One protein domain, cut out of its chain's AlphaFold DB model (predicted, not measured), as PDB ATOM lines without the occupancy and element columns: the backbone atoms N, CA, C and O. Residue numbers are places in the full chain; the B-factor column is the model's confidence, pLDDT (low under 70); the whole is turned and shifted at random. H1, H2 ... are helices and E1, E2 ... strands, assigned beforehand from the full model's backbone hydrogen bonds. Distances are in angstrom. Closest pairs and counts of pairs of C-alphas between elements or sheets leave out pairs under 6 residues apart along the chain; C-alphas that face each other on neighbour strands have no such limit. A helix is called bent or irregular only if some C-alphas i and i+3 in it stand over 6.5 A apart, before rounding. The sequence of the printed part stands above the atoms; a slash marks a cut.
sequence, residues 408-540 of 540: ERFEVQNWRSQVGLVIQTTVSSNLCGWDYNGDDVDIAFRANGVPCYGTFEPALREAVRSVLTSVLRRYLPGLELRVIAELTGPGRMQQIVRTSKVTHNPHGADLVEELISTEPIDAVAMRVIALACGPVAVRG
ATOM      1  N   GLU A 408      -7.598  11.911 -31.271       92.25
ATOM      2  CA  GLU A 408      -7.699  13.256 -31.831       92.25
ATOM      3  C   GLU A 408      -8.315  13.218 -33.231       92.25
ATOM      4  O   GLU A 408      -8.206  12.233 -33.957       92.25
ATOM      5  N   ARG A 409      -8.949  14.302 -33.677       92.19
ATOM      6  CA  ARG A 409      -9.409  14.375 -35.067       92.19
ATOM      7  C   ARG A 409      -8.204  14.491 -36.002       92.19
ATOM      8  O   ARG A 409      -7.325  15.319 -35.775       92.19
ATOM      9  N   PHE A 410      -8.183  13.714 -37.084       93.31
ATOM     10  CA  PHE A 410      -7.130  13.848 -38.085       93.31
ATOM     11  C   PHE A 410      -7.232  15.187 -38.827       93.31
ATOM     12  O   PHE A 410      -8.228  15.471 -39.497       93.31
ATOM     13  N   GLU A 411      -6.177  15.991 -38.739       91.56
ATOM     14  CA  GLU A 411      -6.049  17.277 -39.414       91.56
ATOM     15  C   GLU A 411      -4.935  17.200 -40.450       91.56
ATOM     16  O   GLU A 411      -3.779  17.530 -40.195       91.56
ATOM     17  N   VAL A 412      -5.286  16.801 -41.672       88.38
ATOM     18  CA  VAL A 412      -4.294  16.558 -42.728       88.38
ATOM     19  C   VAL A 412      -3.402  17.766 -43.048       88.38
ATOM     20  O   VAL A 412      -2.272  17.582 -43.470       88.38
ATOM     21  N   GLN A 413      -3.844  19.006 -42.817       89.31
ATOM     22  CA  GLN A 413      -2.996  20.191 -43.028       89.31
ATOM     23  C   GLN A 413      -1.900  20.338 -41.955       89.31
ATOM     24  O   GLN A 413      -0.844  20.909 -42.225       89.31
ATOM     25  N   ASN A 414      -2.120  19.761 -40.771       89.06
ATOM     26  CA  ASN A 414      -1.238  19.818 -39.606       89.06
ATOM     27  C   ASN A 414      -0.670  18.438 -39.235       89.06
ATOM     28  O   ASN A 414      -0.132  18.265 -38.147       89.06
ATOM     29  N   TRP A 415      -0.743  17.447 -40.132       89.69
ATOM     30  CA  TRP A 415      -0.438  16.048 -39.807       89.69
ATOM     31  C   TRP A 415       0.942  15.853 -39.156       89.69
ATOM     32  O   TRP A 415       1.111  14.990 -38.303       89.69
ATOM     33  N   ARG A 416       1.935  16.688 -39.499       90.62
ATOM     34  CA  ARG A 416       3.289  16.614 -38.924       90.62
ATOM     35  C   ARG A 416       3.315  16.813 -37.408       90.62
ATOM     36  O   ARG A 416       4.139  16.188 -36.752       90.62
ATOM     37  N   SER A 417       2.443  17.658 -36.852       90.94
ATOM     38  CA  SER A 417       2.340  17.839 -35.395       90.94
ATOM     39  C   SER A 417       1.536  16.732 -34.716       90.94
ATOM     40  O   SER A 417       1.541  16.659 -33.494       90.94
ATOM     41  N   GLN A 418       0.860  15.885 -35.496       90.94
ATOM     42  CA  GLN A 418       0.064  14.761 -35.007       90.94
ATOM     43  C   GLN A 418       0.817  13.423 -35.077       90.94
ATOM     44  O   GLN A 418       0.250  12.381 -34.761       90.94
ATOM     45  N   VAL A 419       2.084  13.420 -35.508       92.81
ATOM     46  CA  VAL A 419       2.905  12.201 -35.570       92.81
ATOM     47  C   VAL A 419       3.103  11.640 -34.160       92.81
ATOM     48  O   VAL A 419       3.472  12.368 -33.243       92.81
ATOM     49  N   GLY A 420       2.858  10.340 -34.002       89.62
ATOM     50  CA  GLY A 420       2.843   9.629 -32.724       89.62
ATOM     51  C   GLY A 420       1.524   9.745 -31.952       89.62
ATOM     52  O   GLY A 420       1.382   9.105 -30.912       89.62
ATOM     53  N   LEU A 421       0.557  10.534 -32.433       92.69
ATOM     54  CA  LEU A 421      -0.771  10.630 -31.825       92.69
ATOM     55  C   LEU A 421      -1.723   9.594 -32.424       92.69
ATOM     56  O   LEU A 421      -1.606   9.186 -33.585       92.69
ATOM     57  N   VAL A 422      -2.704   9.199 -31.614       94.81
ATOM     58  CA  VAL A 422      -3.838   8.388 -32.055       94.81
ATOM     59  C   VAL A 422      -4.884   9.323 -32.646       94.81
ATOM     60  O   VAL A 422      -5.430  10.178 -31.952       94.81
ATOM     61  N   ILE A 423      -5.161   9.153 -33.932       94.94
ATOM     62  CA  ILE A 423      -6.082   9.976 -34.707       94.94
ATOM     63  C   ILE A 423      -7.325   9.187 -35.116       94.94
ATOM     64  O   ILE A 423      -7.275   7.974 -35.307       94.94
ATOM     65  N   GLN A 424      -8.432   9.891 -35.321       94.06
ATOM     66  CA  GLN A 424      -9.647   9.389 -35.942       94.06
ATOM     67  C   GLN A 424      -9.869  10.092 -37.277       94.06
ATOM     68  O   GLN A 424      -9.846  11.322 -37.371       94.06
ATOM     69  N   THR A 425     -10.137   9.301 -38.308       92.88
ATOM     70  CA  THR A 425     -10.493   9.785 -39.637       92.88
ATOM     71  C   THR A 425     -11.629   8.963 -40.224       92.88
ATOM     72  O   THR A 425     -11.989   7.890 -39.740       92.88
ATOM     73  N   THR A 426     -12.231   9.506 -41.267       90.69
ATOM     74  CA  THR A 426     -13.293   8.879 -42.037       90.69
ATOM     75  C   THR A 426     -12.829   8.792 -43.479       90.69
ATOM     76  O   THR A 426     -12.373   9.782 -44.049       90.69
ATOM     77  N   VAL A 427     -12.909   7.601 -44.055       88.31
ATOM     78  CA  VAL A 427     -12.443   7.297 -45.402       88.31
ATOM     79  C   VAL A 427     -13.656   6.914 -46.233       88.31
ATOM     80  O   VAL A 427     -14.198   5.826 -46.091       88.31
ATOM     81  N   SER A 428     -14.095   7.816 -47.105       81.25
ATOM     82  CA  SER A 428     -15.269   7.595 -47.958       81.25
ATOM     83  C   SER A 428     -15.061   6.490 -48.996       81.25
ATOM     84  O   SER A 428     -16.024   5.908 -49.487       81.25
ATOM     85  N   SER A 429     -13.812   6.219 -49.377       81.44
ATOM     86  CA  SER A 429     -13.468   5.193 -50.361       81.44
ATOM     87  C   SER A 429     -12.053   4.686 -50.120       81.44
ATOM     88  O   SER A 429     -11.114   5.482 -50.050       81.44
ATOM     89  N   ASN A 430     -11.895   3.367 -50.015       87.25
ATOM     90  CA  ASN A 430     -10.578   2.746 -50.023       87.25
ATOM     91  C   ASN A 430     -10.074   2.667 -51.471       87.25
ATOM     92  O   ASN A 430     -10.613   1.920 -52.281       87.25
ATOM     93  N   LEU A 431      -9.051   3.454 -51.789       88.12
ATOM     94  CA  LEU A 431      -8.429   3.558 -53.111       88.12
ATOM     95  C   LEU A 431      -7.329   2.507 -53.342       88.12
ATOM     96  O   LEU A 431      -6.647   2.528 -54.369       88.12
ATOM     97  N   CYS A 432      -7.146   1.598 -52.386       85.56
ATOM     98  CA  CYS A 432      -6.280   0.432 -52.487       85.56
ATOM     99  C   CYS A 432      -6.727  -0.475 -53.654       85.56
ATOM    100  O   CYS A 432      -7.909  -0.791 -53.781       85.56
ATOM    101  N   GLY A 433      -5.801  -0.828 -54.551       79.44
ATOM    102  CA  GLY A 433      -6.064  -1.563 -55.797       79.44
ATOM    103  C   GLY A 433      -6.636  -0.716 -56.945       79.44
ATOM    104  O   GLY A 433      -6.665  -1.173 -58.086       79.44
ATOM    105  N   TRP A 434      -7.056   0.524 -56.672       83.50
ATOM    106  CA  TRP A 434      -7.594   1.452 -57.671       83.50
ATOM    107  C   TRP A 434      -6.555   2.485 -58.082       83.50
ATOM    108  O   TRP A 434      -6.002   2.389 -59.175       83.50
ATOM    109  N   ASP A 435      -6.271   3.450 -57.211       85.69
ATOM    110  CA  ASP A 435      -5.295   4.514 -57.471       85.69
ATOM    111  C   ASP A 435      -3.926   4.179 -56.886       85.69
ATOM    112  O   ASP A 435      -2.937   4.839 -57.195       85.69
ATOM    113  N   TYR A 436      -3.856   3.155 -56.038       88.19
ATOM    114  CA  TYR A 436      -2.664   2.795 -55.288       88.19
ATOM    115  C   TYR A 436      -2.478   1.286 -55.254       88.19
ATOM    116  O   TYR A 436      -3.464   0.550 -55.215       88.19
ATOM    117  N   ASN A 437      -1.227   0.820 -55.249       83.62
ATOM    118  CA  ASN A 437      -0.962  -0.606 -55.106       83.62
ATOM    119  C   ASN A 437      -1.435  -1.079 -53.726       83.62
ATOM    120  O   ASN A 437      -1.123  -0.445 -52.718       83.62
ATOM    121  N   GLY A 438      -2.182  -2.178 -53.707       77.88
ATOM    122  CA  GLY A 438      -2.747  -2.758 -52.499       77.88
ATOM    123  C   GLY A 438      -1.945  -3.883 -51.865       77.88
ATOM    124  O   GLY A 438      -2.334  -4.359 -50.804       77.88
ATOM    125  N   ASP A 439      -0.836  -4.297 -52.476       79.56
ATOM    126  CA  ASP A 439      -0.053  -5.436 -51.981       79.56
ATOM    127  C   ASP A 439       0.571  -5.178 -50.594       79.56
ATOM    128  O   ASP A 439       0.698  -6.098 -49.787       79.56
ATOM    129  N   ASP A 440       0.914  -3.919 -50.296       73.88
ATOM    130  CA  ASP A 440       1.663  -3.535 -49.091       73.88
ATOM    131  C   ASP A 440       0.840  -2.727 -48.067       73.88
ATOM    132  O   ASP A 440       1.342  -2.395 -46.988       73.88
ATOM    133  N   VAL A 441      -0.410  -2.365 -48.388       87.31
ATOM    134  CA  VAL A 441      -1.245  -1.468 -47.567       87.31
ATOM    135  C   VAL A 441      -2.698  -1.938 -47.515       87.31
ATOM    136  O   VAL A 441      -3.293  -2.282 -48.529       87.31
ATOM    137  N   ASP A 442      -3.306  -1.915 -46.329       87.75
ATOM    138  CA  ASP A 442      -4.684  -2.386 -46.141       87.75
ATOM    139  C   ASP A 442      -5.717  -1.295 -46.494       87.75
ATOM    140  O   ASP A 442      -6.805  -1.586 -47.004       87.75
ATOM    141  N   ILE A 443      -5.374  -0.021 -46.260       90.00
ATOM    142  CA  ILE A 443      -6.183   1.137 -46.661       90.00
ATOM    143  C   ILE A 443      -5.337   2.210 -47.343       90.00
ATOM    144  O   ILE A 443      -4.220   2.505 -46.925       90.00
ATOM    145  N   ALA A 444      -5.903   2.846 -48.363       91.06
ATOM    146  CA  ALA A 444      -5.319   3.990 -49.050       91.06
ATOM    147  C   ALA A 444      -6.410   5.004 -49.400       91.06
ATOM    148  O   ALA A 444      -7.492   4.623 -49.840       91.06
ATOM    149  N   PHE A 445      -6.155   6.296 -49.207       91.94
ATOM    150  CA  PHE A 445      -7.124   7.353 -49.502       91.94
ATOM    151  C   PHE A 445      -6.449   8.711 -49.699       91.94
ATOM    152  O   PHE A 445      -5.257   8.880 -49.447       91.94
ATOM    153  N   ARG A 446      -7.224   9.708 -50.140       90.88
ATOM    154  CA  ARG A 446      -6.783  11.106 -50.203       90.88
ATOM    155  C   ARG A 446      -7.536  11.942 -49.178       90.88
ATOM    156  O   ARG A 446      -8.760  12.007 -49.223       90.88
ATOM    157  N   ALA A 447      -6.811  12.640 -48.311       89.44
ATOM    158  CA  ALA A 447      -7.374  13.651 -47.422       89.44
ATOM    159  C   ALA A 447      -6.961  15.041 -47.918       89.44
ATOM    160  O   ALA A 447      -5.782  15.384 -47.916       89.44
ATOM    161  N   ASN A 448      -7.921  15.840 -48.395       87.38
ATOM    162  CA  ASN A 448      -7.672  17.160 -49.003       87.38
ATOM    163  C   ASN A 448      -6.544  17.147 -50.059       87.38
ATOM    164  O   ASN A 448      -5.670  18.010 -50.067       87.38
ATOM    165  N   GLY A 449      -6.544  16.129 -50.927       86.31
ATOM    166  CA  GLY A 449      -5.544  15.947 -51.985       86.31
ATOM    167  C   GLY A 449      -4.240  15.270 -51.546       86.31
ATOM    168  O   GLY A 449      -3.514  14.778 -52.410       86.31
ATOM    169  N   VAL A 450      -3.973  15.165 -50.239       90.69
ATOM    170  CA  VAL A 450      -2.779  14.510 -49.689       90.69
ATOM    171  C   VAL A 450      -2.989  12.990 -49.640       90.69
ATOM    172  O   VAL A 450      -3.964  12.545 -49.026       90.69
ATOM    173  N   PRO A 451      -2.110  12.179 -50.262       92.75
ATOM    174  CA  PRO A 451      -2.154  10.724 -50.149       92.75
ATOM    175  C   PRO A 451      -1.915  10.260 -48.710       92.75
ATOM    176  O   PRO A 451      -1.009  10.737 -48.023       92.75
ATOM    177  N   CYS A 452      -2.732   9.324 -48.249       93.69
ATOM    178  CA  CYS A 452      -2.649   8.703 -46.936       93.69
ATOM    179  C   CYS A 452      -2.787   7.188 -47.104       93.69
ATOM    180  O   CYS A 452      -3.627   6.732 -47.882       93.69
ATOM    181  N   TYR A 453      -2.007   6.409 -46.359       93.94
ATOM    182  CA  TYR A 453      -2.154   4.955 -46.332       93.94
ATOM    183  C   TYR A 453      -2.017   4.413 -44.921       93.94
ATOM    184  O   TYR A 453      -1.315   4.988 -44.089       93.94
ATOM    185  N   GLY A 454      -2.678   3.287 -44.681       92.81
ATOM    186  CA  GLY A 454      -2.669   2.596 -43.408       92.81
ATOM    187  C   GLY A 454      -2.453   1.102 -43.561       92.81
ATOM    188  O   GLY A 454      -3.020   0.471 -44.454       92.81
ATOM    189  N   THR A 455      -1.659   0.540 -42.657       92.25
ATOM    190  CA  THR A 455      -1.534  -0.909 -42.482       92.25
ATOM    191  C   THR A 455      -2.261  -1.335 -41.216       92.25
ATOM    192  O   THR A 455      -2.176  -0.674 -40.178       92.25
ATOM    193  N   PHE A 456      -3.021  -2.417 -41.310       92.00
ATOM    194  CA  PHE A 456      -3.733  -3.004 -40.187       92.00
ATOM    195  C   PHE A 456      -2.743  -3.685 -39.257       92.00
ATOM    196  O   PHE A 456      -1.836  -4.400 -39.693       92.00
ATOM    197  N   GLU A 457      -2.958  -3.525 -37.957       89.75
ATOM    198  CA  GLU A 457      -2.315  -4.414 -37.002       89.75
ATOM    199  C   GLU A 457      -2.742  -5.872 -37.243       89.75
ATOM    200  O   GLU A 457      -3.879  -6.120 -37.654       89.75
ATOM    201  N   PRO A 458      -1.872  -6.866 -36.980       86.38
ATOM    202  CA  PRO A 458      -2.182  -8.266 -37.267       86.38
ATOM    203  C   PRO A 458      -3.497  -8.757 -36.641       86.38
ATOM    204  O   PRO A 458      -4.279  -9.433 -37.308       86.38
ATOM    205  N   ALA A 459      -3.774  -8.375 -35.390       83.50
ATOM    206  CA  ALA A 459      -5.008  -8.736 -34.694       83.50
ATOM    207  C   ALA A 459      -6.247  -8.079 -35.325       83.50
ATOM    208  O   ALA A 459      -7.286  -8.723 -35.474       83.50
ATOM    209  N   LEU A 460      -6.117  -6.825 -35.770       87.12
ATOM    210  CA  LEU A 460      -7.165  -6.130 -36.505       87.12
ATOM    211  C   LEU A 460      -7.449  -6.826 -37.842       87.12
ATOM    212  O   LEU A 460      -8.608  -7.082 -38.165       87.12
ATOM    213  N   ARG A 461      -6.403  -7.169 -38.601       87.12
ATOM    214  CA  ARG A 461      -6.522  -7.850 -39.898       87.12
ATOM    215  C   ARG A 461      -7.258  -9.185 -39.771       87.12
ATOM    216  O   ARG A 461      -8.156  -9.461 -40.565       87.12
ATOM    217  N   GLU A 462      -6.921  -9.974 -38.755       85.88
ATOM    218  CA  GLU A 462      -7.590 -11.249 -38.490       85.88
ATOM    219  C   GLU A 462      -9.061 -11.051 -38.097       85.88
ATOM    220  O   GLU A 462      -9.949 -11.728 -38.620       85.88
ATOM    221  N   ALA A 463      -9.349 -10.064 -37.243       84.69
ATOM    222  CA  ALA A 463     -10.714  -9.760 -36.825       84.69
ATOM    223  C   ALA A 463     -11.594  -9.282 -37.997       84.69
ATOM    224  O   ALA A 463     -12.731  -9.734 -38.136       84.69
ATOM    225  N   VAL A 464     -11.064  -8.427 -38.881       87.06
ATOM    226  CA  VAL A 464     -11.758  -7.996 -40.109       87.06
ATOM    227  C   VAL A 464     -12.053  -9.194 -41.012       87.06
ATOM    228  O   VAL A 464     -13.188  -9.360 -41.462       87.06
ATOM    229  N   ARG A 465     -11.063 -10.063 -41.247       85.62
ATOM    230  CA  ARG A 465     -11.229 -11.264 -42.079       85.62
ATOM    231  C   ARG A 465     -12.292 -12.207 -41.515       85.62
ATOM    232  O   ARG A 465     -13.109 -12.723 -42.279       85.62
ATOM    233  N   SER A 466     -12.296 -12.415 -40.200       84.25
ATOM    234  CA  SER A 466     -13.276 -13.258 -39.512       84.25
ATOM    235  C   SER A 466     -14.708 -12.746 -39.711       84.25
ATOM    236  O   SER A 466     -15.579 -13.510 -40.131       84.25
ATOM    237  N   VAL A 467     -14.938 -11.440 -39.513       84.50
ATOM    238  CA  VAL A 467     -16.259 -10.820 -39.708       84.50
ATOM    239  C   VAL A 467     -16.715 -10.938 -41.161       84.50
ATOM    240  O   VAL A 467     -17.819 -11.424 -41.402       84.50
ATOM    241  N   LEU A 468     -15.869 -10.571 -42.131       84.38
ATOM    242  CA  LEU A 468     -16.219 -10.635 -43.556       84.38
ATOM    243  C   LEU A 468     -16.548 -12.063 -44.015       84.38
ATOM    244  O   LEU A 468     -17.529 -12.267 -44.727       84.38
ATOM    245  N   THR A 469     -15.793 -13.054 -43.532       83.56
ATOM    246  CA  THR A 469     -16.057 -14.474 -43.813       83.56
ATOM    247  C   THR A 469     -17.429 -14.899 -43.283       83.56
ATOM    248  O   THR A 469     -18.163 -15.593 -43.981       83.56
ATOM    249  N   SER A 470     -17.811 -14.450 -42.081       79.75
ATOM    250  CA  SER A 470     -19.089 -14.819 -41.450       79.75
ATOM    251  C   SER A 470     -20.336 -14.257 -42.147       79.75
ATOM    252  O   SER A 470     -21.424 -14.787 -41.954       79.75
ATOM    253  N   VAL A 471     -20.174 -13.215 -42.968       82.19
ATOM    254  CA  VAL A 471     -21.252 -12.598 -43.763       82.19
ATOM    255  C   VAL A 471     -21.098 -12.876 -45.261       82.19
ATOM    256  O   VAL A 471     -21.667 -12.168 -46.088       82.19
ATOM    257  N   LEU A 472     -20.296 -13.884 -45.627       77.62
ATOM    258  CA  LEU A 472     -20.035 -14.291 -47.015       77.62
ATOM    259  C   LEU A 472     -19.506 -13.153 -47.918       77.62
ATOM    260  O   LEU A 472     -19.725 -13.149 -49.130       77.62
ATOM    261  N   ARG A 473     -18.761 -12.190 -47.355       75.94
ATOM    262  CA  ARG A 473     -18.118 -11.097 -48.103       75.94
ATOM    263  C   ARG A 473     -16.619 -11.331 -48.251       75.94
ATOM    264  O   ARG A 473     -15.936 -11.760 -47.329       75.94
ATOM    265  N   ARG A 474     -16.086 -10.993 -49.431       66.44
ATOM    266  CA  ARG A 474     -14.643 -11.087 -49.733       66.44
ATOM    267  C   ARG A 474     -13.873  -9.799 -49.458       66.44
ATOM    268  O   ARG A 474     -12.676  -9.853 -49.208       66.44
ATOM    269  N   TYR A 475     -14.554  -8.658 -49.496       67.69
ATOM    270  CA  TYR A 475     -13.950  -7.338 -49.339       67.69
ATOM    271  C   TYR A 475     -14.765  -6.503 -48.360       67.69
ATOM    272  O   TYR A 475     -15.966  -6.738 -48.185       67.69
ATOM    273  N   LEU A 476     -14.109  -5.515 -47.748       70.00
ATOM    274  CA  LEU A 476     -14.810  -4.478 -47.004       70.00
ATOM    275  C   LEU A 476     -15.867  -3.853 -47.927       70.00
ATOM    276  O   LEU A 476     -15.570  -3.601 -49.100       70.00
ATOM    277  N   PRO A 477     -17.100  -3.640 -47.443       60.59
ATOM    278  CA  PRO A 477     -18.114  -2.992 -48.255       60.59
ATOM    279  C   PRO A 477     -17.594  -1.615 -48.695       60.59
ATOM    280  O   PRO A 477     -16.850  -0.974 -47.953       60.59
ATOM    281  N   GLY A 478     -17.967  -1.160 -49.897       57.78
ATOM    282  CA  GLY A 478     -17.603   0.160 -50.449       57.78
ATOM    283  C   GLY A 478     -18.265   1.338 -49.720       57.78
ATOM    284  O   GLY A 478     -18.690   2.303 -50.345       57.78
ATOM    285  N   LEU A 479     -18.422   1.202 -48.408       63.50
ATOM    286  CA  LEU A 479     -19.005   2.143 -47.478       63.50
ATOM    287  C   LEU A 479     -17.902   2.989 -46.837       63.50
ATOM    288  O   LEU A 479     -16.710   2.682 -46.898       63.50
ATOM    289  N   GLU A 480     -18.346   4.054 -46.188       83.31
ATOM    290  CA  GLU A 480     -17.523   4.924 -45.367       83.31
ATOM    291  C   GLU A 480     -16.814   4.131 -44.250       83.31
ATOM    292  O   GLU A 480     -17.455   3.525 -43.389       83.31
ATOM    293  N   LEU A 481     -15.479   4.140 -44.253       88.69
ATOM    294  CA  LEU A 481     -14.665   3.502 -43.222       88.69
ATOM    295  C   LEU A 481     -14.336   4.516 -42.129       88.69
ATOM    296  O   LEU A 481     -13.680   5.529 -42.372       88.69
ATOM    297  N   ARG A 482     -14.723   4.217 -40.895       91.44
ATOM    298  CA  ARG A 482     -14.313   4.971 -39.708       91.44
ATOM    299  C   ARG A 482     -13.042   4.332 -39.166       91.44
ATOM    300  O   ARG A 482     -13.030   3.154 -38.826       91.44
ATOM    301  N   VAL A 483     -11.959   5.093 -39.124       93.12
ATOM    302  CA  VAL A 483     -10.611   4.585 -38.853       93.12
ATOM    303  C   VAL A 483     -10.051   5.295 -37.632       93.12
ATOM    304  O   VAL A 483     -10.074   6.523 -37.576       93.12
ATOM    305  N   ILE A 484      -9.523   4.530 -36.675       95.25
ATOM    306  CA  ILE A 484      -8.616   5.045 -35.649       95.25
ATOM    307  C   ILE A 484      -7.240   4.449 -35.908       95.25
ATOM    308  O   ILE A 484      -7.077   3.230 -36.020       95.25
ATOM    309  N   ALA A 485      -6.249   5.316 -36.017       95.12
ATOM    310  CA  ALA A 485      -4.895   4.933 -36.364       95.12
ATOM    311  C   ALA A 485      -3.887   5.741 -35.555       95.12
ATOM    312  O   ALA A 485      -4.151   6.875 -35.173       95.12
ATOM    313  N   GLU A 486      -2.716   5.171 -35.316       95.12
ATOM    314  CA  GLU A 486      -1.560   5.933 -34.868       95.12
ATOM    315  C   GLU A 486      -0.843   6.507 -36.087       95.12
ATOM    316  O   GLU A 486      -0.528   5.783 -37.037       95.12
ATOM    317  N   LEU A 487      -0.588   7.811 -36.075       94.69
ATOM    318  CA  LEU A 487       0.105   8.468 -37.172       94.69
ATOM    319  C   LEU A 487       1.611   8.200 -37.076       94.69
ATOM    320  O   LEU A 487       2.271   8.705 -36.174       94.69
ATOM    321  N   THR A 488       2.182   7.429 -38.000       92.88
ATOM    322  CA  THR A 488       3.582   6.978 -37.885       92.88
ATOM    323  C   THR A 488       4.583   7.954 -38.495       92.88
ATOM    324  O   THR A 488       5.759   7.928 -38.136       92.88
ATOM    325  N   GLY A 489       4.131   8.854 -39.372       89.94
ATOM    326  CA  GLY A 489       4.965   9.905 -39.948       89.94
ATOM    327  C   GLY A 489       4.894   9.974 -41.476       89.94
ATOM    328  O   GLY A 489       3.934   9.486 -42.078       89.94
ATOM    329  N   PRO A 490       5.885  10.610 -42.129       91.38
ATOM    330  CA  PRO A 490       6.006  10.537 -43.578       91.38
ATOM    331  C   PRO A 490       6.299   9.095 -44.000       91.38
ATOM    332  O   PRO A 490       7.150   8.430 -43.413       91.38
ATOM    333  N   GLY A 491       5.637   8.643 -45.053       90.88
ATOM    334  CA  GLY A 491       5.900   7.363 -45.693       90.88
ATOM    335  C   GLY A 491       5.833   7.476 -47.206       90.88
ATOM    336  O   GLY A 491       5.676   8.561 -47.771       90.88
ATOM    337  N   ARG A 492       5.964   6.330 -47.872       91.19
ATOM    338  CA  ARG A 492       5.832   6.226 -49.324       91.19
ATOM    339  C   ARG A 492       4.952   5.038 -49.660       91.19
ATOM    340  O   ARG A 492       5.063   3.991 -49.031       91.19
ATOM    341  N   MET A 493       4.109   5.216 -50.662       90.25
ATOM    342  CA  MET A 493       3.231   4.180 -51.200       90.25
ATOM    343  C   MET A 493       3.332   4.179 -52.721       90.25
ATOM    344  O   MET A 493       3.775   5.158 -53.316       90.25
ATOM    345  N   GLN A 494       2.924   3.092 -53.360       91.50
ATOM    346  CA  GLN A 494       2.929   3.003 -54.816       91.50
ATOM    347  C   GLN A 494       1.598   3.524 -55.366       91.50
ATOM    348  O   GLN A 494       0.540   3.016 -55.002       91.50
ATOM    349  N   GLN A 495       1.635   4.532 -56.233       91.12
ATOM    350  CA  GLN A 495       0.485   5.004 -56.997       91.12
ATOM    351  C   GLN A 495       0.397   4.238 -58.314       91.12
ATOM    352  O   GLN A 495       1.399   4.086 -59.007       91.12
ATOM    353  N   ILE A 496      -0.799   3.781 -58.671       88.12
ATOM    354  CA  ILE A 496      -1.078   3.175 -59.969       88.12
ATOM    355  C   ILE A 496      -1.206   4.299 -61.000       88.12
ATOM    356  O   ILE A 496      -2.058   5.182 -60.879       88.12
ATOM    357  N   VAL A 497      -0.366   4.253 -62.028       86.62
ATOM    358  CA  VAL A 497      -0.396   5.166 -63.169       86.62
ATOM    359  C   VAL A 497      -0.902   4.386 -64.376       86.62
ATOM    360  O   VAL A 497      -0.268   3.445 -64.850       86.62
ATOM    361  N   ARG A 498      -2.085   4.770 -64.862       84.06
ATOM    362  CA  ARG A 498      -2.690   4.210 -66.074       84.06
ATOM    363  C   ARG A 498      -2.330   5.103 -67.247       84.06
ATOM    364  O   ARG A 498      -2.742   6.261 -67.291       84.06
ATOM    365  N   THR A 499      -1.564   4.567 -68.188       79.31
ATOM    366  CA  THR A 499      -1.203   5.278 -69.414       79.31
ATOM    367  C   THR A 499      -1.837   4.565 -70.595       79.31
ATOM    368  O   THR A 499      -1.517   3.412 -70.872       79.31
ATOM    369  N   SER A 500      -2.736   5.237 -71.306       77.12
ATOM    370  CA  SER A 500      -3.285   4.695 -72.548       77.12
ATOM    371  C   SER A 500      -2.316   4.970 -73.689       77.12
ATOM    372  O   SER A 500      -1.994   6.122 -73.985       77.12
ATOM    373  N   LYS A 501      -1.863   3.911 -74.355       72.25
ATOM    374  CA  LYS A 501      -1.130   4.005 -75.610       72.25
ATOM    375  C   LYS A 501      -2.078   3.639 -76.740       72.25
ATOM    376  O   LYS A 501      -2.520   2.499 -76.848       72.25
ATOM    377  N   VAL A 502      -2.377   4.615 -77.590       71.69
ATOM    378  CA  VAL A 502      -3.092   4.354 -78.838       71.69
ATOM    379  C   VAL A 502      -2.066   3.916 -79.869       71.69
ATOM    380  O   VAL A 502      -1.190   4.691 -80.256       71.69
ATOM    381  N   THR A 503      -2.153   2.661 -80.294       67.81
ATOM    382  CA  THR A 503      -1.340   2.139 -81.387       67.81
ATOM    383  C   THR A 503      -2.213   2.087 -82.634       67.81
ATOM    384  O   THR A 503      -3.149   1.294 -82.719       67.81
ATOM    385  N   HIS A 504      -1.917   2.952 -83.607       60.84
ATOM    386  CA  HIS A 504      -2.593   2.930 -84.903       60.84
ATOM    387  C   HIS A 504      -2.132   1.703 -85.690       60.84
ATOM    388  O   HIS A 504      -0.972   1.606 -86.101       60.84
ATOM    389  N   ASN A 505      -3.042   0.756 -85.904       61.66
ATOM    390  CA  ASN A 505      -2.792  -0.363 -86.801       61.66
ATOM    391  C   ASN A 505      -2.863   0.135 -88.263       61.66
ATOM    392  O   ASN A 505      -3.810   0.854 -88.600       61.66
ATOM    393  N   PRO A 506      -1.945  -0.264 -89.167       56.09
ATOM    394  CA  PRO A 506      -2.039   0.041 -90.601       56.09
ATOM    395  C   PRO A 506      -3.351  -0.413 -91.280       56.09
ATOM    396  O   PRO A 506      -3.631   0.019 -92.396       56.09
ATOM    397  N   HIS A 507      -4.172  -1.238 -90.622       56.19
ATOM    398  CA  HIS A 507      -5.499  -1.661 -91.090       56.19
ATOM    399  C   HIS A 507      -6.686  -0.814 -90.577       56.19
ATOM    400  O   HIS A 507      -7.833  -1.176 -90.828       56.19
ATOM    401  N   GLY A 508      -6.445   0.318 -89.903       55.16
ATOM    402  CA  GLY A 508      -7.476   1.334 -89.623       55.16
ATOM    403  C   GLY A 508      -8.306   1.142 -88.346       55.16
ATOM    404  O   GLY A 508      -9.280   1.866 -88.157       55.16
ATOM    405  N   ALA A 509      -7.934   0.205 -87.469       52.16
ATOM    406  CA  ALA A 509      -8.491   0.098 -86.120       52.16
ATOM    407  C   ALA A 509      -7.463   0.584 -85.088       52.16
ATOM    408  O   ALA A 509      -6.332   0.090 -85.055       52.16
ATOM    409  N   ASP A 510      -7.860   1.537 -84.248       61.41
ATOM    410  CA  ASP A 510      -7.046   1.999 -83.128       61.41
ATOM    411  C   ASP A 510      -7.066   0.956 -82.015       61.41
ATOM    412  O   ASP A 510      -8.118   0.649 -81.452       61.41
ATOM    413  N   LEU A 511      -5.895   0.403 -81.690       57.72
ATOM    414  CA  LEU A 511      -5.734  -0.431 -80.508       57.72
ATOM    415  C   LEU A 511      -5.406   0.493 -79.331       57.72
ATOM    416  O   LEU A 511      -4.360   1.144 -79.332       57.72
ATOM    417  N   VAL A 512      -6.292   0.572 -78.340       65.44
ATOM    418  CA  VAL A 512      -5.996   1.256 -77.077       65.44
ATOM    419  C   VAL A 512      -5.427   0.218 -76.119       65.44
ATOM    420  O   VAL A 512      -6.166  -0.605 -75.586       65.44
ATOM    421  N   GLU A 513      -4.110   0.231 -75.924       69.50
ATOM    422  CA  GLU A 513      -3.460  -0.564 -74.880       69.50
ATOM    423  C   GLU A 513      -3.391   0.264 -73.598       69.50
ATOM    424  O   GLU A 513      -2.892   1.392 -73.595       69.50
ATOM    425  N   GLU A 514      -3.888  -0.290 -72.497       73.00
ATOM    426  CA  GLU A 514      -3.721   0.298 -71.172       73.00
ATOM    427  C   GLU A 514      -2.445  -0.264 -70.537       73.00
ATOM    428  O   GLU A 514      -2.365  -1.442 -70.191       73.00
ATOM    429  N   LEU A 515      -1.422   0.579 -70.409       74.19
ATOM    430  CA  LEU A 515      -0.216   0.266 -69.652       74.19
ATOM    431  C   LEU A 515      -0.433   0.690 -68.203       74.19
ATOM    432  O   LEU A 515      -0.605   1.877 -67.913       74.19
ATOM    433  N   ILE A 516      -0.402  -0.285 -67.302       80.19
ATOM    434  CA  ILE A 516      -0.469  -0.067 -65.860       80.19
ATOM    435  C   ILE A 516       0.961  -0.112 -65.316       80.19
ATOM    436  O   ILE A 516       1.617  -1.152 -65.382       80.19
ATOM    437  N   SER A 517       1.455   1.009 -64.794       85.69
ATOM    438  CA  SER A 517       2.709   1.084 -64.035       85.69
ATOM    439  C   SER A 517       2.442   1.548 -62.604       85.69
ATOM    440  O   SER A 517       1.358   2.031 -62.278       85.69
ATOM    441  N   THR A 518       3.431   1.386 -61.727       86.88
ATOM    442  CA  THR A 518       3.375   1.891 -60.350       86.88
ATOM    443  C   THR A 518       4.536   2.833 -60.074       86.88
ATOM    444  O   THR A 518       5.677   2.505 -60.402       86.88
ATOM    445  N   GLU A 519       4.261   3.969 -59.437       90.44
ATOM    446  CA  GLU A 519       5.273   4.964 -59.071       90.44
ATOM    447  C   GLU A 519       5.211   5.312 -57.575       90.44
ATOM    448  O   GLU A 519       4.119   5.480 -57.026       90.44
ATOM    449  N   PRO A 520       6.355   5.461 -56.882       90.62
ATOM    450  CA  PRO A 520       6.363   5.736 -55.451       90.62
ATOM    451  C   PRO A 520       6.053   7.212 -55.149       90.62
ATOM    452  O   PRO A 520       6.858   8.095 -55.459       90.62
ATOM    453  N   ILE A 521       4.947   7.471 -54.451       92.81
ATOM    454  CA  ILE A 521       4.501   8.803 -54.019       92.81
ATOM    455  C   ILE A 521       4.680   8.995 -52.508       92.81
ATOM    456  O   ILE A 521       4.519   8.055 -51.726       92.81
ATOM    457  N   ASP A 522       5.003  10.223 -52.097       92.81
ATOM    458  CA  ASP A 522       5.032  10.602 -50.684       92.81
ATOM    459  C   ASP A 522       3.612  10.634 -50.118       92.81
ATOM    460  O   ASP A 522       2.690  11.214 -50.700       92.81
ATOM    461  N   ALA A 523       3.442  10.012 -48.959       93.50
ATOM    462  CA  ALA A 523       2.154   9.862 -48.316       93.50
ATOM    463  C   ALA A 523       2.281   9.978 -46.799       93.50
ATOM    464  O   ALA A 523       3.357   9.825 -46.220       93.50
ATOM    465  N   VAL A 524       1.158  10.239 -46.147       94.38
ATOM    466  CA  VAL A 524       1.057  10.154 -44.693       94.38
ATOM    467  C   VAL A 524       0.822   8.694 -44.317       94.38
ATOM    468  O   VAL A 524      -0.181   8.104 -44.725       94.38
ATOM    469  N   ALA A 525       1.756   8.115 -43.567       94.25
ATOM    470  CA  ALA A 525       1.676   6.737 -43.111       94.25
ATOM    471  C   ALA A 525       0.965   6.657 -41.758       94.25
ATOM    472  O   ALA A 525       1.207   7.470 -40.858       94.25
ATOM    473  N   MET A 526       0.105   5.656 -41.604       95.06
ATOM    474  CA  MET A 526      -0.554   5.366 -40.336       95.06
ATOM    475  C   MET A 526      -0.587   3.867 -40.047       95.06
ATOM    476  O   MET A 526      -0.587   3.032 -40.949       95.06
ATOM    477  N   ARG A 527      -0.634   3.524 -38.764       94.19
ATOM    478  CA  ARG A 527      -0.885   2.166 -38.288       94.19
ATOM    479  C   ARG A 527      -2.317   2.101 -37.789       94.19
ATOM    480  O   ARG A 527      -2.660   2.775 -36.824       94.19
ATOM    481  N   VAL A 528      -3.164   1.331 -38.459       94.31
ATOM    482  CA  VAL A 528      -4.586   1.245 -38.126       94.31
ATOM    483  C   VAL A 528      -4.775   0.285 -36.963       94.31
ATOM    484  O   VAL A 528      -4.473  -0.903 -37.077       94.31
ATOM    485  N   ILE A 529      -5.308   0.816 -35.866       93.06
ATOM    486  CA  ILE A 529      -5.502   0.093 -34.604       93.06
ATOM    487  C   ILE A 529      -6.985  -0.139 -34.294       93.06
ATOM    488  O   ILE A 529      -7.321  -0.975 -33.462       93.06
ATOM    489  N   ALA A 530      -7.897   0.571 -34.961       92.50
ATOM    490  CA  ALA A 530      -9.310   0.219 -34.970       92.50
ATOM    491  C   ALA A 530     -10.001   0.651 -36.268       92.50
ATOM    492  O   ALA A 530      -9.638   1.651 -36.892       92.50
ATOM    493  N   LEU A 531     -11.029  -0.099 -36.651       91.94
ATOM    494  CA  LEU A 531     -11.802   0.113 -37.870       91.94
ATOM    495  C   LEU A 531     -13.278  -0.149 -37.589       91.94
ATOM    496  O   LEU A 531     -13.598  -1.158 -36.957       91.94
ATOM    497  N   ALA A 532     -14.160   0.692 -38.127       89.88
ATOM    498  CA  ALA A 532     -15.565   0.361 -38.293       89.88
ATOM    499  C   ALA A 532     -16.084   0.646 -39.710       89.88
ATOM    500  O   ALA A 532     -15.869   1.731 -40.245       89.88
ATOM    501  N   CYS A 533     -16.778  -0.326 -40.304       86.88
ATOM    502  CA  CYS A 533     -17.370  -0.255 -41.641       86.88
ATOM    503  C   CYS A 533     -18.448  -1.345 -41.789       86.88
ATOM    504  O   CYS A 533     -18.124  -2.535 -41.783       86.88
ATOM    505  N   GLY A 534     -19.723  -0.952 -41.899       84.25
ATOM    506  CA  GLY A 534     -20.853  -1.891 -41.923       84.25
ATOM    507  C   GLY A 534     -20.814  -2.870 -40.733       84.25
ATOM    508  O   GLY A 534     -20.749  -2.401 -39.596       84.25
ATOM    509  N   PRO A 535     -20.763  -4.200 -40.957       82.69
ATOM    510  CA  PRO A 535     -20.757  -5.213 -39.891       82.69
ATOM    511  C   PRO A 535     -19.460  -5.269 -39.071       82.69
ATOM    512  O   PRO A 535     -19.342  -6.046 -38.124       82.69
ATOM    513  N   VAL A 536     -18.448  -4.490 -39.446       83.00
ATOM    514  CA  VAL A 536     -17.139  -4.479 -38.800       83.00
ATOM    515  C   VAL A 536     -17.086  -3.329 -37.794       83.00
ATOM    516  O   VAL A 536     -17.250  -2.182 -38.190       83.00
ATOM    517  N   ALA A 537     -16.786  -3.614 -36.522       84.69
ATOM    518  CA  ALA A 537     -16.185  -2.664 -35.576       84.69
ATOM    519  C   ALA A 537     -15.215  -3.403 -34.653       84.69
ATOM    520  O   ALA A 537     -15.610  -4.147 -33.752       84.69
ATOM    521  N   VAL A 538     -13.924  -3.226 -34.904       83.50
ATOM    522  CA  VAL A 538     -12.860  -4.021 -34.286       83.50
ATOM    523  C   VAL A 538     -11.712  -3.124 -33.850       83.50
ATOM    524  O   VAL A 538     -11.438  -2.096 -34.468       83.50
ATOM    525  N   ARG A 539     -11.053  -3.530 -32.766       84.44
ATOM    526  CA  ARG A 539      -9.834  -2.929 -32.223       84.44
ATOM    527  C   ARG A 539      -8.753  -4.014 -32.211       84.44
ATOM    528  O   ARG A 539      -9.058  -5.126 -31.778       84.44
ATOM    529  N   GLY A 540      -7.574  -3.677 -32.731       68.38
ATOM    530  CA  GLY A 540      -6.365  -4.506 -32.751       68.38
ATOM    531  C   GLY A 540      -5.724  -4.680 -31.383       68.38
ATOM    532  O   GLY A 540      -6.001  -3.853 -30.477       68.38
TER     533      GLY A 540
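AT A GLANCE: This is residues 408 to 540 of the 540 residues of an uncharacterized protein of Betaproteobacteria bacterium UKL13-2 (UniProt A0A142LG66). A long two-stranded arm, made by the hairpin E4 and E5, runs out from a small body, where the other ends of both strands bend round and join E1, E3 with its hairpin partner E2, and E6 in one twisted sheet. One helix covers each face of the body's sheet, the short H1 on one and H2 on the other, while residues 498 to 516 of the arm and its turn stick out and make the length. The printed part has 133 residues, with two named helices and six named strands in the order H1, E1, E2, E3, H2, E4, E5, E6; the class is mixed, helices and strands. The sheet is branched and mixed, with E3 and E5 parallel and the other neighbour pairs antiparallel. The whole is loose, with a radius of gyration of the C-alphas of 17.7 A and spans of 60 by 40 by 21 A.

HOW THE PARTS SIT: E5, residues 510 to 533, has three neighbours: E4, residues 481 to 504, lies on one side of it, and E3, residues 450 to 456, and E6, residues 536 to 539, on the other side. E4 and E5 are an antiparallel hairpin, with N 497 and O 517 at 2.8 A. E4, E5 and E6 form a meander, each strand the antiparallel neighbour of the one before; N 533 and O 536 are 2.9 A apart. E3 and E5 are parallel, with N 526 and O 453 at 2.9 A. E2, residues 443 to 447, is an edge strand in a hairpin with E3, N 445 and O 452 at 2.9 A. E1, residues 422 to 427, is an edge strand antiparallel to E4, N 425 and O 483 at 2.9 A. H2, residues 458 to 470, is on the sheet at a height of 9.2 A, over E5 and only just over E6, with 3 of its C-alphas; it runs across the strands, at 74 degrees to E5 on the local plane. Its closest C-alphas to E6 are those of Leu 460 and Arg 539, 6.0 A. H1, residues 412 to 418, is on the opposite face at a height of 8.2 A, only just over E4, with 3 of its C-alphas; its closest C-alphas to E4 are those of Gln 418 and Leu 487, 6.7 A. Every O i to N i+4 pair of H2 is within hydrogen-bond range; in H1 0 of 3 are, beside 2 of 4 O i to N i+3 pairs.

IN THESE COORDINATES: E4 measures 43.4 A from C-alpha 481 at (-14.665, 3.502, -43.222) to C-alpha 504 at (-2.593, 2.930, -84.903), and bends by 141 degrees at residue 484. E5 measures 42.8 A and bends by 129 degrees at residue 530. E3 measures 19.9 A, H2 18.6 A and E1 15.9 A. H1 is irregular, C-alphas 413 and 416 being 8.3 A apart. E6 ends with C-alpha 539 at (-9.834, -2.929, -32.223).

THE WHOLE: The two C-alphas farthest apart are those of Glu 408 and His 507, 61.1 A. The printed part has no cut. The link E1 to E2, 15 residues, is long. The mean pLDDT of the printed part is 84.3; residues 474 to 475, 477 to 479, 503 to 513 and 540 are under 70.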